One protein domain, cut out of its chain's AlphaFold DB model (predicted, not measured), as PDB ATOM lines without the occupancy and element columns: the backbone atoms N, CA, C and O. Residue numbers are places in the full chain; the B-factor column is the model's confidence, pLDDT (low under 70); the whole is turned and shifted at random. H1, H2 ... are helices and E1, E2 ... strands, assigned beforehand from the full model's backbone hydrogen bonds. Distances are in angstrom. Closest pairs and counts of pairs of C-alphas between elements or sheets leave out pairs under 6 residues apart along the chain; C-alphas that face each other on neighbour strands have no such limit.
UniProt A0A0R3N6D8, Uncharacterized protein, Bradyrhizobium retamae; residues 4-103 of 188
ATOM      1  N   ALA A   4     -39.334  11.107  40.455       45.78
ATOM      2  CA  ALA A   4     -38.798  10.844  39.115       45.78
ATOM      3  C   ALA A   4     -37.401  11.456  38.895       45.78
ATOM      4  O   ALA A   4     -36.605  10.898  38.146       45.78
ATOM      5  N   LEU A   5     -37.083  12.564  39.577       56.38
ATOM      6  CA  LEU A   5     -35.807  13.271  39.418       56.38
ATOM      7  C   LEU A   5     -34.628  12.571  40.107       56.38
ATOM      8  O   LEU A   5     -33.491  12.849  39.762       56.38
ATOM      9  N   VAL A   6     -34.866  11.658  41.053       61.66
ATOM     10  CA  VAL A   6     -33.774  10.944  41.745       61.66
ATOM     11  C   VAL A   6     -33.506   9.580  41.114       61.66
ATOM     12  O   VAL A   6     -32.366   9.127  41.085       61.66
ATOM     13  N   ALA A   7     -34.529   8.923  40.561       72.25
ATOM     14  CA  ALA A   7     -34.402   7.562  40.042       72.25
ATOM     15  C   ALA A   7     -33.380   7.441  38.895       72.25
ATOM     16  O   ALA A   7     -32.691   6.429  38.798       72.25
ATOM     17  N   TRP A   8     -33.235   8.474  38.059       75.75
ATOM     18  CA  TRP A   8     -32.269   8.468  36.956       75.75
ATOM     19  C   TRP A   8     -30.819   8.737  37.410       75.75
ATOM     20  O   TRP A   8     -29.884   8.395  36.686       75.75
ATOM     21  N   LEU A   9     -30.597   9.254  38.628       80.00
ATOM     22  CA  LEU A   9     -29.247   9.418  39.186       80.00
ATOM     23  C   LEU A   9     -28.576   8.073  39.487       80.00
ATOM     24  O   LEU A   9     -27.349   7.992  39.486       80.00
ATOM     25  N   VAL A  10     -29.362   7.014  39.704       82.12
ATOM     26  CA  VAL A  10     -28.853   5.654  39.936       82.12
ATOM     27  C   VAL A  10     -28.114   5.113  38.706       82.12
ATOM     28  O   VAL A  10     -26.921   4.837  38.830       82.12
ATOM     29  N   PRO A  11     -28.729   4.999  37.508       83.81
ATOM     30  CA  PRO A  11     -28.002   4.547  36.326       83.81
ATOM     31  C   PRO A  11     -26.868   5.502  35.946       83.81
ATOM     32  O   PRO A  11     -25.815   5.028  35.525       83.81
ATOM     33  N   TRP A  12     -27.021   6.815  36.148       85.50
ATOM     34  CA  TRP A  12     -25.913   7.752  35.952       85.50
ATOM     35  C   TRP A  12     -24.720   7.402  36.860       85.50
ATOM     36  O   TRP A  12     -23.600   7.239  36.376       85.50
ATOM     37  N   ARG A  13     -24.950   7.178  38.162       84.56
ATOM     38  CA  ARG A  13     -23.884   6.808  39.106       84.56
ATOM     39  C   ARG A  13     -23.246   5.466  38.774       84.56
ATOM     40  O   ARG A  13     -22.039   5.329  38.969       84.56
ATOM     41  N   THR A  14     -24.026   4.496  38.311       85.38
ATOM     42  CA  THR A  14     -23.521   3.168  37.938       85.38
ATOM     43  C   THR A  14     -22.611   3.225  36.716       85.38
ATOM     44  O   THR A  14     -21.614   2.514  36.681       85.38
ATOM     45  N   ASN A  15     -22.925   4.070  35.730       85.06
ATOM     46  CA  ASN A  15     -22.198   4.094  34.457       85.06
ATOM     47  C   ASN A  15     -21.043   5.102  34.424       85.06
ATOM     48  O   ASN A  15     -20.017   4.819  33.815       85.06
ATOM     49  N   PHE A  16     -21.191   6.266  35.064       83.62
ATOM     50  CA  PHE A  16     -20.157   7.308  35.042       83.62
ATOM     51  C   PHE A  16     -19.262   7.274  36.278       83.62
ATOM     52  O   PHE A  16     -18.075   7.560  36.176       83.62
ATOM     53  N   ALA A  17     -19.837   6.932  37.435       77.19
ATOM     54  CA  ALA A  17     -19.135   6.747  38.702       77.19
ATOM     55  C   ALA A  17     -18.036   7.780  39.044       77.19
ATOM     56  O   ALA A  17     -16.985   7.368  39.541       77.19
ATOM     57  N   PRO A  18     -18.220   9.095  38.813       76.75
ATOM     58  CA  PRO A  18     -17.146  10.032  39.090       76.75
ATOM     59  C   PRO A  18     -16.987  10.198  40.604       76.75
ATOM     60  O   PRO A  18     -17.970  10.385  41.324       76.75
ATOM     61  N   GLY A  19     -15.741  10.126  41.070       86.00
ATOM     62  CA  GLY A  19     -15.375  10.411  42.453       86.00
ATOM     63  C   GLY A  19     -16.112   9.588  43.520       86.00
ATOM     64  O   GLY A  19     -16.672   8.511  43.277       86.00
ATOM     65  N   GLU A  20     -16.088  10.114  44.739       89.62
ATOM     66  CA  GLU A  20     -16.727   9.512  45.908       89.62
ATOM     67  C   GLU A  20     -18.144  10.053  46.086       89.62
ATOM     68  O   GLU A  20     -18.397  11.239  45.909       89.62
ATOM     69  N   LEU A  21     -19.096   9.186  46.427       89.56
ATOM     70  CA  LEU A  21     -20.481   9.608  46.622       89.56
ATOM     71  C   LEU A  21     -20.604  10.445  47.902       89.56
ATOM     72  O   LEU A  21     -20.219   9.982  48.972       89.56
ATOM     73  N   CYS A  22     -21.221  11.621  47.804       89.56
ATOM     74  CA  CYS A  22     -21.489  12.490  48.944       89.56
ATOM     75  C   CYS A  22     -22.948  12.947  48.909       89.56
ATOM     76  O   CYS A  22     -23.330  13.791  48.109       89.56
ATOM     77  N   VAL A  23     -23.793  12.409  49.784       90.38
ATOM     78  CA  VAL A  23     -25.214  12.778  49.826       90.38
ATOM     79  C   VAL A  23     -25.539  13.367  51.185       90.38
ATOM     80  O   VAL A  23     -25.441  12.676  52.196       90.38
ATOM     81  N   VAL A  24     -25.989  14.622  51.199       91.88
ATOM     82  CA  VAL A  24     -26.459  15.271  52.425       91.88
ATOM     83  C   VAL A  24     -27.973  15.122  52.513       91.88
ATOM     84  O   VAL A  24     -28.706  15.521  51.605       91.88
ATOM     85  N   ALA A  25     -28.450  14.535  53.608       94.44
ATOM     86  CA  ALA A  25     -29.868  14.327  53.869       94.44
ATOM     87  C   ALA A  25     -30.280  15.053  55.151       94.44
ATOM     88  O   ALA A  25     -29.746  14.780  56.224       94.44
ATOM     89  N   VAL A  26     -31.278  15.930  55.052       95.44
ATOM     90  CA  VAL A  26     -31.855  16.627  56.206       95.44
ATOM     91  C   VAL A  26     -33.126  15.907  56.627       95.44
ATOM     92  O   VAL A  26     -34.029  15.677  55.811       95.44
ATOM     93  N   ARG A  27     -33.199  15.542  57.909       96.19
ATOM     94  CA  ARG A  27     -34.352  14.862  58.501       96.19
ATOM     95  C   ARG A  27     -34.946  15.679  59.639       96.19
ATOM     96  O   ARG A  27     -34.211  16.216  60.457       96.19
ATOM     97  N   LEU A  28     -36.272  15.710  59.698       95.69
ATOM     98  CA  LEU A  28     -37.054  16.271  60.797       95.69
ATOM     99  C   LEU A  28     -37.975  15.167  61.315       95.69
ATOM    100  O   LEU A  28     -38.737  14.602  60.530       95.69
ATOM    101  N   ASP A  29     -37.852  14.806  62.591       95.00
ATOM    102  CA  ASP A  29     -38.629  13.730  63.229       95.00
ATOM    103  C   ASP A  29     -38.613  12.415  62.424       95.00
ATOM    104  O   ASP A  29     -39.634  11.785  62.151       95.00
ATOM    105  N   GLY A  30     -37.423  12.028  61.948       93.94
ATOM    106  CA  GLY A  30     -37.205  10.827  61.132       93.94
ATOM    107  C   GLY A  30     -37.630  10.951  59.661       93.94
ATOM    108  O   GLY A  30     -37.198  10.147  58.827       93.94
ATOM    109  N   ARG A  31     -38.398  11.981  59.291       95.19
ATOM    110  CA  ARG A  31     -38.850  12.230  57.917       95.19
ATOM    111  C   ARG A  31     -37.782  12.956  57.101       95.19
ATOM    112  O   ARG A  31     -37.235  13.954  57.549       95.19
ATOM    113  N   LEU A  32     -37.529  12.495  55.872       95.62
ATOM    114  CA  LEU A  32     -36.668  13.202  54.916       95.62
ATOM    115  C   LEU A  32     -37.346  14.501  54.457       95.62
ATOM    116  O   LEU A  32     -38.441  14.459  53.886       95.62
ATOM    117  N   VAL A  33     -36.695  15.635  54.710       97.00
ATOM    118  CA  VAL A  33     -37.189  16.982  54.372       97.00
ATOM    119  C   VAL A  33     -36.234  17.763  53.469       97.00
ATOM    120  O   VAL A  33     -36.648  18.758  52.884       97.00
ATOM    121  N   GLY A  34     -34.997  17.294  53.299       94.62
ATOM    122  CA  GLY A  34     -34.026  17.855  52.364       94.62
ATOM    123  C   GLY A  34     -33.073  16.793  51.828       94.62
ATOM    124  O   GLY A  34     -32.726  15.862  52.556       94.62
ATOM    125  N   LEU A  35     -32.649  16.922  50.572       93.88
ATOM    126  CA  LEU A  35     -31.662  16.048  49.944       93.88
ATOM    127  C   LEU A  35     -30.791  16.841  48.966       93.88
ATOM    128  O   LEU A  35     -31.306  17.456  48.035       93.88
ATOM    129  N   ALA A  36     -29.476  16.764  49.145       92.44
ATOM    130  CA  ALA A  36     -28.487  17.343  48.249       92.44
ATOM    131  C   ALA A  36     -27.540  16.228  47.753       92.44
ATOM    132  O   ALA A  36     -26.653  15.797  48.497       92.44
ATOM    133  N   PRO A  37     -27.784  15.675  46.547       91.38
ATOM    134  CA  PRO A  37     -26.987  14.585  45.997       91.38
ATOM    135  C   PRO A  37     -25.737  15.111  45.277       91.38
ATOM    136  O   PRO A  37     -25.830  15.692  44.192       91.38
ATOM    137  N   PHE A  38     -24.564  14.838  45.842       90.94
ATOM    138  CA  PHE A  38     -23.264  15.204  45.286       90.94
ATOM    139  C   PHE A  38     -22.359  13.990  45.044       90.94
ATOM    140  O   PHE A  38     -22.612  12.864  45.481       90.94
ATOM    141  N   TYR A  39     -21.259  14.244  44.353       90.88
ATOM    142  CA  TYR A  39     -20.042  13.454  44.441       90.88
ATOM    143  C   TYR A  39     -18.854  14.389  44.677       90.88
ATOM    144  O   TYR A  39     -18.890  15.557  44.288       90.88
ATOM    145  N   CYS A  40     -17.816  13.880  45.326       91.50
ATOM    146  CA  CYS A  40     -16.588  14.601  45.604       91.50
ATOM    147  C   CYS A  40     -15.480  14.118  44.674       91.50
ATOM    148  O   CYS A  40     -15.218  12.918  44.563       91.50
ATOM    149  N   GLU A  41     -14.802  15.059  44.030       90.69
ATOM    150  CA  GLU A  41     -13.608  14.800  43.235       90.69
ATOM    151  C   GLU A  41     -12.388  15.497  43.839       90.69
ATOM    152  O   GLU A  41     -12.491  16.553  44.465       90.69
ATOM    153  N   HIS A  42     -11.216  14.899  43.633       88.94
ATOM    154  CA  HIS A  42      -9.941  15.494  44.007       88.94
ATOM    155  C   HIS A  42      -9.338  16.177  42.784       88.94
ATOM    156  O   HIS A  42      -9.065  15.533  41.771       88.94
ATOM    157  N   CYS A  43      -9.103  17.481  42.883       84.25
ATOM    158  CA  CYS A  43      -8.460  18.264  41.840       84.25
ATOM    159  C   CYS A  43      -7.192  18.941  42.377       84.25
ATOM    160  O   CYS A  43      -6.904  18.936  43.572       84.25
ATOM    161  N   ARG A  44      -6.417  19.577  41.488       84.00
ATOM    162  CA  ARG A  44      -5.191  20.306  41.872       84.00
ATOM    163  C   ARG A  44      -5.424  21.441  42.877       84.00
ATOM    164  O   ARG A  44      -4.463  21.892  43.484       84.00
ATOM    165  N   ARG A  45      -6.662  21.926  43.003       82.06
ATOM    166  CA  ARG A  45      -7.054  23.026  43.896       82.06
ATOM    167  C   ARG A  45      -7.704  22.556  45.200       82.06
ATOM    168  O   ARG A  45      -8.039  23.405  46.012       82.06
ATOM    169  N   GLY A  46      -7.854  21.245  45.401       89.00
ATOM    170  CA  GLY A  46      -8.518  20.667  46.570       89.00
ATOM    171  C   GLY A  46      -9.651  19.714  46.198       89.00
ATOM    172  O   GLY A  46      -9.751  19.237  45.062       89.00
ATOM    173  N   ARG A  47     -10.496  19.415  47.179       91.00
ATOM    174  CA  ARG A  47     -11.695  18.588  47.053       91.00
ATOM    175  C   ARG A  47     -12.871  19.450  46.626       91.00
ATOM    176  O   ARG A  47     -13.189  20.437  47.285       91.00
ATOM    177  N   ARG A  48     -13.552  19.050  45.558       91.38
ATOM    178  CA  ARG A  48     -14.732  19.750  45.043       91.38
ATOM    179  C   ARG A  48     -15.949  18.841  45.107       91.38
ATOM    180  O   ARG A  48     -15.886  17.706  44.640       91.38
ATOM    181  N   ALA A  49     -17.042  19.333  45.679       91.94
ATOM    182  CA  ALA A  49     -18.345  18.687  45.629       91.94
ATOM    183  C   ALA A  49     -19.128  19.183  44.411       91.94
ATOM    184  O   ALA A  49     -19.288  20.387  44.192       91.94
ATOM    185  N   LEU A  50     -19.629  18.233  43.628       91.75
ATOM    186  CA  LEU A  50     -20.374  18.457  42.399       91.75
ATOM    187  C   LEU A  50     -21.734  17.771  42.455       91.75
ATOM    188  O   LEU A  50     -21.819  16.648  42.951       91.75
ATOM    189  N   PRO A  51     -22.803  18.380  41.914       91.31
ATOM    190  CA  PRO A  51     -24.098  17.727  41.829       91.31
ATOM    191  C   PRO A  51     -24.004  16.460  40.984       91.31
ATOM    192  O   PRO A  51     -23.402  16.445  39.902       91.31
ATOM    193  N   MET A  52     -24.650  15.396  41.453       88.94
ATOM    194  CA  MET A  52     -24.806  14.195  40.640       88.94
ATOM    195  C   MET A  52     -25.518  14.538  39.322       88.94
ATOM    196  O   MET A  52     -26.421  15.376  39.285       88.94
ATOM    197  N   GLY A  53     -25.090  13.908  38.226       85.75
ATOM    198  CA  GLY A  53     -25.545  14.266  36.878       85.75
ATOM    199  C   GLY A  53     -24.668  15.289  36.154       85.75
ATOM    200  O   GLY A  53     -24.857  15.509  34.961       85.75
ATOM    201  N   PHE A  54     -23.685  15.904  36.822       85.38
ATOM    202  CA  PHE A  54     -22.683  16.734  36.144       85.38
ATOM    203  C   PHE A  54     -21.845  15.904  35.150       85.38
ATOM    204  O   PHE A  54     -21.432  14.804  35.500       85.38
ATOM    205  N   PRO A  55     -21.506  16.406  33.948       78.25
ATOM    206  CA  PRO A  55     -21.934  17.674  33.349       78.25
ATOM    207  C   PRO A  55     -23.189  17.542  32.470       78.25
ATOM    208  O   PRO A  55     -23.596  18.512  31.846       78.25
ATOM    209  N   VAL A  56     -23.760  16.343  32.359       77.50
ATOM    210  CA  VAL A  56     -24.676  15.963  31.269       77.50
ATOM    211  C   VAL A  56     -26.148  16.262  31.535       77.50
ATOM    212  O   VAL A  56     -26.961  16.128  30.625       77.50
ATOM    213  N   THR A  57     -26.512  16.615  32.764       74.19
ATOM    214  CA  THR A  57     -27.913  16.811  33.141       74.19
ATOM    215  C   THR A  57     -28.228  18.261  33.464       74.19
ATOM    216  O   THR A  57     -27.474  18.936  34.159       74.19
ATOM    217  N   ASP A  58     -29.387  18.720  33.012       71.06
ATOM    218  CA  ASP A  58     -29.961  20.009  33.389       71.06
ATOM    219  C   ASP A  58     -30.731  19.901  34.718       71.06
ATOM    220  O   ASP A  58     -31.189  18.823  35.100       71.06
ATOM    221  N   TYR A  59     -30.913  21.031  35.408       75.44
ATOM    222  CA  TYR A  59     -31.731  21.161  36.625       75.44
ATOM    223  C   TYR A  59     -31.230  20.352  37.835       75.44
ATOM    224  O   TYR A  59     -31.891  19.439  38.329       75.44
ATOM    225  N   ARG A  60     -30.063  20.742  38.356       86.06
ATOM    226  CA  ARG A  60     -29.341  20.060  39.450       86.06
ATOM    227  C   ARG A  60     -29.517  20.710  40.827       86.06
ATOM    228  O   ARG A  60     -28.569  20.858  41.594       86.06
ATOM    229  N   ASP A  61     -30.741  21.131  41.119       90.94
ATOM    230  CA  ASP A  61     -31.076  21.769  42.392       90.94
ATOM    231  C   ASP A  61     -31.124  20.766  43.560       90.94
ATOM    232  O   ASP A  61     -31.291  19.557  43.373       90.94
ATOM    233  N   VAL A  62     -31.019  21.283  44.783       91.88
ATOM    234  CA  VAL A  62     -31.301  20.520  45.999       91.88
ATOM    235  C   VAL A  62     -32.804  20.273  46.128       91.88
ATOM    236  O   VAL A  62     -33.636  21.096  45.748       91.88
ATOM    237  N   LEU A  63     -33.178  19.126  46.683       92.00
ATOM    238  CA  LEU A  63     -34.578  18.771  46.888       92.00
ATOM    239  C   LEU A  63     -34.993  19.154  48.298       92.00
ATOM    240  O   LEU A  63     -34.389  18.685  49.260       92.00
ATOM    241  N   ILE A  64     -36.043  19.960  48.427       94.56
ATOM    242  CA  ILE A  64     -36.528  20.423  49.727       94.56
ATOM    243  C   ILE A  64     -38.038  20.230  49.840       94.56
ATOM    244  O   ILE A  64     -38.794  20.418  48.884       94.56
ATOM    245  N   ALA A  65     -38.484  19.807  51.021       94.06
ATOM    246  CA  ALA A  65     -39.892  19.710  51.349       94.06
ATOM    247  C   ALA A  65     -40.528  21.115  51.398       94.06
ATOM    248  O   ALA A  65     -39.977  22.007  52.048       94.06
ATOM    249  N   PRO A  66     -41.708  21.312  50.782       91.56
ATOM    250  CA  PRO A  66     -42.373  22.608  50.793       91.56
ATOM    251  C   PRO A  66     -42.629  23.126  52.210       91.56
ATOM    252  O   PRO A  66     -43.043  22.352  53.080       91.56
ATOM    253  N   ARG A  67     -42.482  24.441  52.401       93.69
ATOM    254  CA  ARG A  67     -42.631  25.164  53.683       93.69
ATOM    255  C   ARG A  67     -41.536  24.884  54.718       93.69
ATOM    256  O   ARG A  67     -41.667  25.322  55.859       93.69
ATOM    257  N   LEU A  68     -40.490  24.149  54.348       95.50
ATOM    258  CA  LEU A  68     -39.308  23.897  55.179       95.50
ATOM    259  C   LEU A  68     -38.027  24.410  54.507       95.50
ATOM    260  O   LEU A  68     -36.935  24.021  54.900       95.50
ATOM    261  N   GLU A  69     -38.151  25.284  53.505       95.75
ATOM    262  CA  GLU A  69     -37.047  25.762  52.672       95.75
ATOM    263  C   GLU A  69     -35.920  26.372  53.502       95.75
ATOM    264  O   GLU A  69     -34.795  25.892  53.448       95.75
ATOM    265  N   GLU A  70     -36.233  27.392  54.301       95.06
ATOM    266  CA  GLU A  70     -35.247  28.127  55.100       95.06
ATOM    267  C   GLU A  70     -34.491  27.241  56.107       95.06
ATOM    268  O   GLU A  70     -33.262  27.184  56.035       95.06
ATOM    269  N   PRO A  71     -35.157  26.494  57.016       95.31
ATOM    270  CA  PRO A  71     -34.432  25.667  57.977       95.31
ATOM    271  C   PRO A  71     -33.638  24.537  57.308       95.31
ATOM    272  O   PRO A  71     -32.564  24.180  57.790       95.31
ATOM    273  N   VAL A  72     -34.123  23.984  56.190       96.44
ATOM    274  CA  VAL A  72     -33.394  22.945  55.448       96.44
ATOM    275  C   VAL A  72     -32.178  23.526  54.730       96.44
ATOM    276  O   VAL A  72     -31.114  22.917  54.787       96.44
ATOM    277  N   LEU A  73     -32.297  24.693  54.090       95.25
ATOM    278  CA  LEU A  73     -31.169  25.365  53.438       95.25
ATOM    279  C   LEU A  73     -30.088  25.757  54.444       95.25
ATOM    280  O   LEU A  73     -28.910  25.542  54.170       95.25
ATOM    281  N   ALA A  74     -30.481  26.270  55.611       93.00
ATOM    282  CA  ALA A  74     -29.549  26.574  56.692       93.00
ATOM    283  C   ALA A  74     -28.809  25.310  57.160       93.00
ATOM    284  O   ALA A  74     -27.583  25.304  57.218       93.00
ATOM    285  N   ALA A  75     -29.536  24.214  57.407       93.25
ATOM    286  CA  ALA A  75     -28.933  22.945  57.814       93.25
ATOM    287  C   ALA A  75     -27.988  22.367  56.746       93.25
ATOM    288  O   ALA A  75     -26.916  21.868  57.085       93.25
ATOM    289  N   LEU A  76     -28.358  22.450  55.463       91.88
ATOM    290  CA  LEU A  76     -27.507  22.023  54.349       91.88
ATOM    291  C   LEU A  76     -26.219  22.850  54.278       91.88
ATOM    292  O   LEU A  76     -25.138  22.270  54.214       91.88
ATOM    293  N   GLY A  77     -26.330  24.181  54.313       89.75
ATOM    294  CA  GLY A  77     -25.182  25.086  54.238       89.75
ATOM    295  C   GLY A  77     -24.213  24.898  55.405       89.75
ATOM    296  O   GLY A  77     -23.013  24.752  55.179       89.75
ATOM    297  N   SER A  78     -24.727  24.822  56.637       88.44
ATOM    298  CA  SER A  78     -23.907  24.546  57.822       88.44
ATOM    299  C   SER A  78     -23.210  23.193  57.726       88.44
ATOM    300  O   SER A  78     -22.006  23.114  57.929       88.44
ATOM    301  N   HIS A  79     -23.926  22.133  57.339       89.88
ATOM    302  CA  HIS A  79     -23.321  20.807  57.245       89.88
ATOM    303  C   HIS A  79     -22.214  20.731  56.185       89.88
ATOM    304  O   HIS A  79     -21.187  20.104  56.424       89.88
ATOM    305  N   LEU A  80     -22.405  21.375  55.029       85.88
ATOM    306  CA  LEU A  80     -21.388  21.417  53.975       85.88
ATOM    307  C   LEU A  80     -20.113  22.152  54.416       85.88
ATOM    308  O   LEU A  80     -19.030  21.765  53.988       85.88
ATOM    309  N   ALA A  81     -20.237  23.169  55.272       85.62
ATOM    310  CA  ALA A  81     -19.093  23.880  55.842       85.62
ATOM    311  C   ALA A  81     -18.406  23.091  56.968       85.62
ATOM    312  O   ALA A  81     -17.183  23.002  56.997       85.62
ATOM    313  N   ASP A  82     -19.184  22.501  57.878       82.44
ATOM    314  CA  ASP A  82     -18.657  21.873  59.095       82.44
ATOM    315  C   ASP A  82     -18.007  20.514  58.837       82.44
ATOM    316  O   ASP A  82     -17.071  20.117  59.526       82.44
ATOM    317  N   ALA A  83     -18.525  19.753  57.875       74.69
ATOM    318  CA  ALA A  83     -18.150  18.355  57.721       74.69
ATOM    319  C   ALA A  83     -16.786  18.146  57.029       74.69
ATOM    320  O   ALA A  83     -16.426  17.001  56.757       74.69
ATOM    321  N   GLU A  84     -16.051  19.226  56.716       75.00
ATOM    322  CA  GLU A  84     -14.782  19.209  55.967       75.00
ATOM    323  C   GLU A  84     -14.842  18.270  54.743       75.00
ATOM    324  O   GLU A  84     -13.867  17.604  54.388       75.00
ATOM    325  N   ILE A  85     -16.018  18.172  54.110       76.56
ATOM    326  CA  ILE A  85     -16.300  17.227  53.020       76.56
ATOM    327  C   ILE A  85     -15.550  17.654  51.758       76.56
ATOM    328  O   ILE A  85     -14.974  16.833  51.043       76.56
ATOM    329  N   CYS A  86     -15.555  18.955  51.490       84.56
ATOM    330  CA  CYS A  86     -14.950  19.564  50.322       84.56
ATOM    331  C   CYS A  86     -14.479  20.983  50.640       84.56
ATOM    332  O   CYS A  86     -15.026  21.655  51.511       84.56
ATOM    333  N   ASP A  87     -13.497  21.440  49.874       88.88
ATOM    334  CA  ASP A  87     -12.985  22.806  49.929       88.88
ATOM    335  C   ASP A  87     -13.850  23.749  49.070       88.88
ATOM    336  O   ASP A  87     -13.944  24.946  49.337       88.88
ATOM    337  N   GLU A  88     -14.519  23.201  48.050       91.44
ATOM    338  CA  GLU A  88     -15.368  23.934  47.109       91.44
ATOM    339  C   GLU A  88     -16.662  23.165  46.812       91.44
ATOM    340  O   GLU A  88     -16.639  21.957  46.574       91.44
ATOM    341  N   VAL A  89     -17.795  23.871  46.769       91.56
ATOM    342  CA  VAL A  89     -19.074  23.342  46.276       91.56
ATOM    343  C   VAL A  89     -19.416  24.079  44.991       91.56
ATOM    344  O   VAL A  89     -19.617  25.292  45.017       91.56
ATOM    345  N   GLU A  90     -19.530  23.357  43.877       91.50
ATOM    346  CA  GLU A  90     -19.916  23.970  42.608       91.50
ATOM    347  C   GLU A  90     -21.256  23.437  42.109       91.50
ATOM    348  O   GLU A  90     -21.392  22.287  41.688       91.50
ATOM    349  N   LEU A  91     -22.253  24.318  42.113       90.62
ATOM    350  CA  LEU A  91     -23.610  24.024  41.672       90.62
ATOM    351  C   LEU A  91     -23.821  24.623  40.278       90.62
ATOM    352  O   LEU A  91     -23.916  25.837  40.117       90.62
ATOM    353  N   THR A  92     -23.877  23.766  39.259       88.38
ATOM    354  CA  THR A  92     -24.008  24.171  37.847       88.38
ATOM    355  C   THR A  92     -25.375  23.813  37.276       88.38
ATOM    356  O   THR A  92     -26.036  22.894  37.754       88.38
ATOM    357  N   GLU A  93     -25.787  24.542  36.232       87.62
ATOM    358  CA  GLU A  93     -27.089  24.390  35.557       87.62
ATOM    359  C   GLU A  93     -28.285  24.455  36.528       87.62
ATOM    360  O   GLU A  93     -29.246  23.678  36.451       87.62
ATOM    361  N   LEU A  94     -28.212  25.396  37.478       89.69
ATOM    362  CA  LEU A  94     -29.316  25.716  38.374       89.69
ATOM    363  C   LEU A  94     -30.384  26.536  37.629       89.69
ATOM    364  O   LEU A  94     -30.051  27.551  37.008       89.69
ATOM    365  N   PRO A  95     -31.676  26.164  37.704       87.50
ATOM    366  CA  PRO A  95     -32.739  27.030  37.213       87.50
ATOM    367  C   PRO A  95     -32.795  28.345  38.009       87.50
ATOM    368  O   PRO A  95     -32.445  28.357  39.188       87.50
ATOM    369  N   PRO A  96     -33.354  29.433  37.442       87.25
ATOM    370  CA  PRO A  96     -33.464  30.725  38.133       87.25
ATOM    371  C   PRO A  96     -34.223  30.700  39.470       87.25
ATOM    372  O   PRO A  96     -34.114  31.628  40.260       87.25
ATOM    373  N   HIS A  97     -35.028  29.665  39.706       89.25
ATOM    374  CA  HIS A  97     -35.837  29.472  40.911       89.25
ATOM    375  C   HIS A  97     -35.325  28.320  41.790       89.25
ATOM    376  O   HIS A  97     -36.067  27.831  42.640       89.25
ATOM    377  N   ALA A  98     -34.087  27.871  41.569       91.88
ATOM    378  CA  ALA A  98     -33.461  26.833  42.372       91.88
ATOM    379  C   ALA A  98     -33.371  27.240  43.850       91.88
ATOM    380  O   ALA A  98     -32.974  28.363  44.171       91.88
ATOM    381  N   TYR A  99     -33.673  26.315  44.755       94.19
ATOM    382  CA  TYR A  99     -33.482  26.489  46.189       94.19
ATOM    383  C   TYR A  99     -32.014  26.724  46.541       94.19
ATOM    384  O   TYR A  99     -31.722  27.558  47.395       94.19
ATOM    385  N   ALA A 100     -31.090  26.057  45.850       92.25
ATOM    386  CA  ALA A 100     -29.654  26.221  46.043       92.25
ATOM    387  C   ALA A 100     -29.165  27.672  45.874       92.25
ATOM    388  O   ALA A 100     -28.245  28.081  46.576       92.25
ATOM    389  N   LEU A 101     -29.807  28.477  45.014       92.94
ATOM    390  CA  LEU A 101     -29.471  29.900  44.843       92.94
ATOM    391  C   LEU A 101     -29.813  30.751  46.078       92.94
ATOM    392  O   LEU A 101     -29.327  31.869  46.208       92.94
ATOM    393  N   ARG A 102     -30.663  30.239  46.972       92.81
ATOM    394  CA  ARG A 102     -31.057  30.889  48.230       92.81
ATOM    395  C   ARG A 102     -30.244  30.399  49.427       92.81
ATOM    396  O   ARG A 102     -30.497  30.840  50.543       92.81
ATOM    397  N   MET A 103     -29.314  29.467  49.223       90.75
ATOM    398  CA  MET A 103     -28.489  28.943  50.304       90.75
ATOM    399  C   MET A 103     -27.593  30.055  50.853       90.75
ATOM    400  O   MET A 103     -26.868  30.708  50.102       90.75
TER     401      MET A 103
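What this domain is: This is residues 4 to 103 of the 188 residues of an uncharacterized protein of Bradyrhizobium retamae (UniProt A0A0R3N6D8). A long, strongly twisted sheet of three antiparallel strands has one helix, H3, packed slantwise over E1 and E2 on one face, two layers in all; two short helices, H1 and H2, lie off the sheet before E1, and two long stretches without named elements, residues 52 to 68 and 83 to 98, each tie back to the sheet by a short pairing. The small helix H4 near the end of the printed part packs on H3, not on the sheet. The 100 printed residues hold, along the chain, H1 H2 E1 E2 E3 H3 H4, a mixed class of helices and strands, with the sheet in the order E1 - E2 - E3. The whole is compact and rounded, with a radius of gyration of the C-alphas of 13.2 A and spans of 37 by 30 by 29 A.

How they stand to each other: Start at the sheet: E1, residues 20 to 28, E2, residues 31 to 43, and E3, residues 46 to 51, form a meander, each strand the antiparallel neighbour of the one before. In the hairpin E1 and E2, look for N 24 and O 36, 3.0 A apart and within hydrogen-bond range; in the hairpin E2 and E3, for N 41 and O 48 at 2.9 A. E2 bends by 53 degrees at residue 34, and residues 34 to 35 pair antiparallel with residues 63 to 64. In E3, residues 48 to 49 pair parallel with residues 88 to 89. H3, residues 69 to 82, is on the sheet at a height of 8.3 A, over E1 and E2, and its line stands at 42 degrees to E1 on the local plane; its closest C-alphas to E2 are those of Val 72 and Gly 34, 6.0 A apart. H4, residues 99 to 102, touches H3 at residues 69 to 73 alone, the closest C-alphas being those of Glu 69 and Tyr 99, 7.4 A apart. H1, residues 4 to 7, and H2, residues 9 to 16, meet only through their link and are not on the sheet. In H2 and H3 every O i to N i+4 pair is within hydrogen-bond range; H1 and H4 are too short for such a pair.

Where its parts are: Find C-alpha 20 at (-16.727, 9.512, 45.908), where E1 begins; it runs 26.1 A to C-alpha 28. E2 covers 34.9 A and ends at C-alpha 43, (-8.460, 18.264, 41.840), and E3 covers 16.5 A. Find H3 from C-alpha 69 at (-37.047, 25.762, 52.672), 19.9 A long; H2 measures 10.2 A, H1 5.6 A and H4 5.4 A.

The domain as a whole: The C-alphas farthest apart are those of Asp 29 and Arg 44, at 40.2 A. The printed part has no cut; the links E3 to H3 and H3 to H4 are long. Mean pLDDT of the printed part is 87.5, and residues 4 to 6 are under 70.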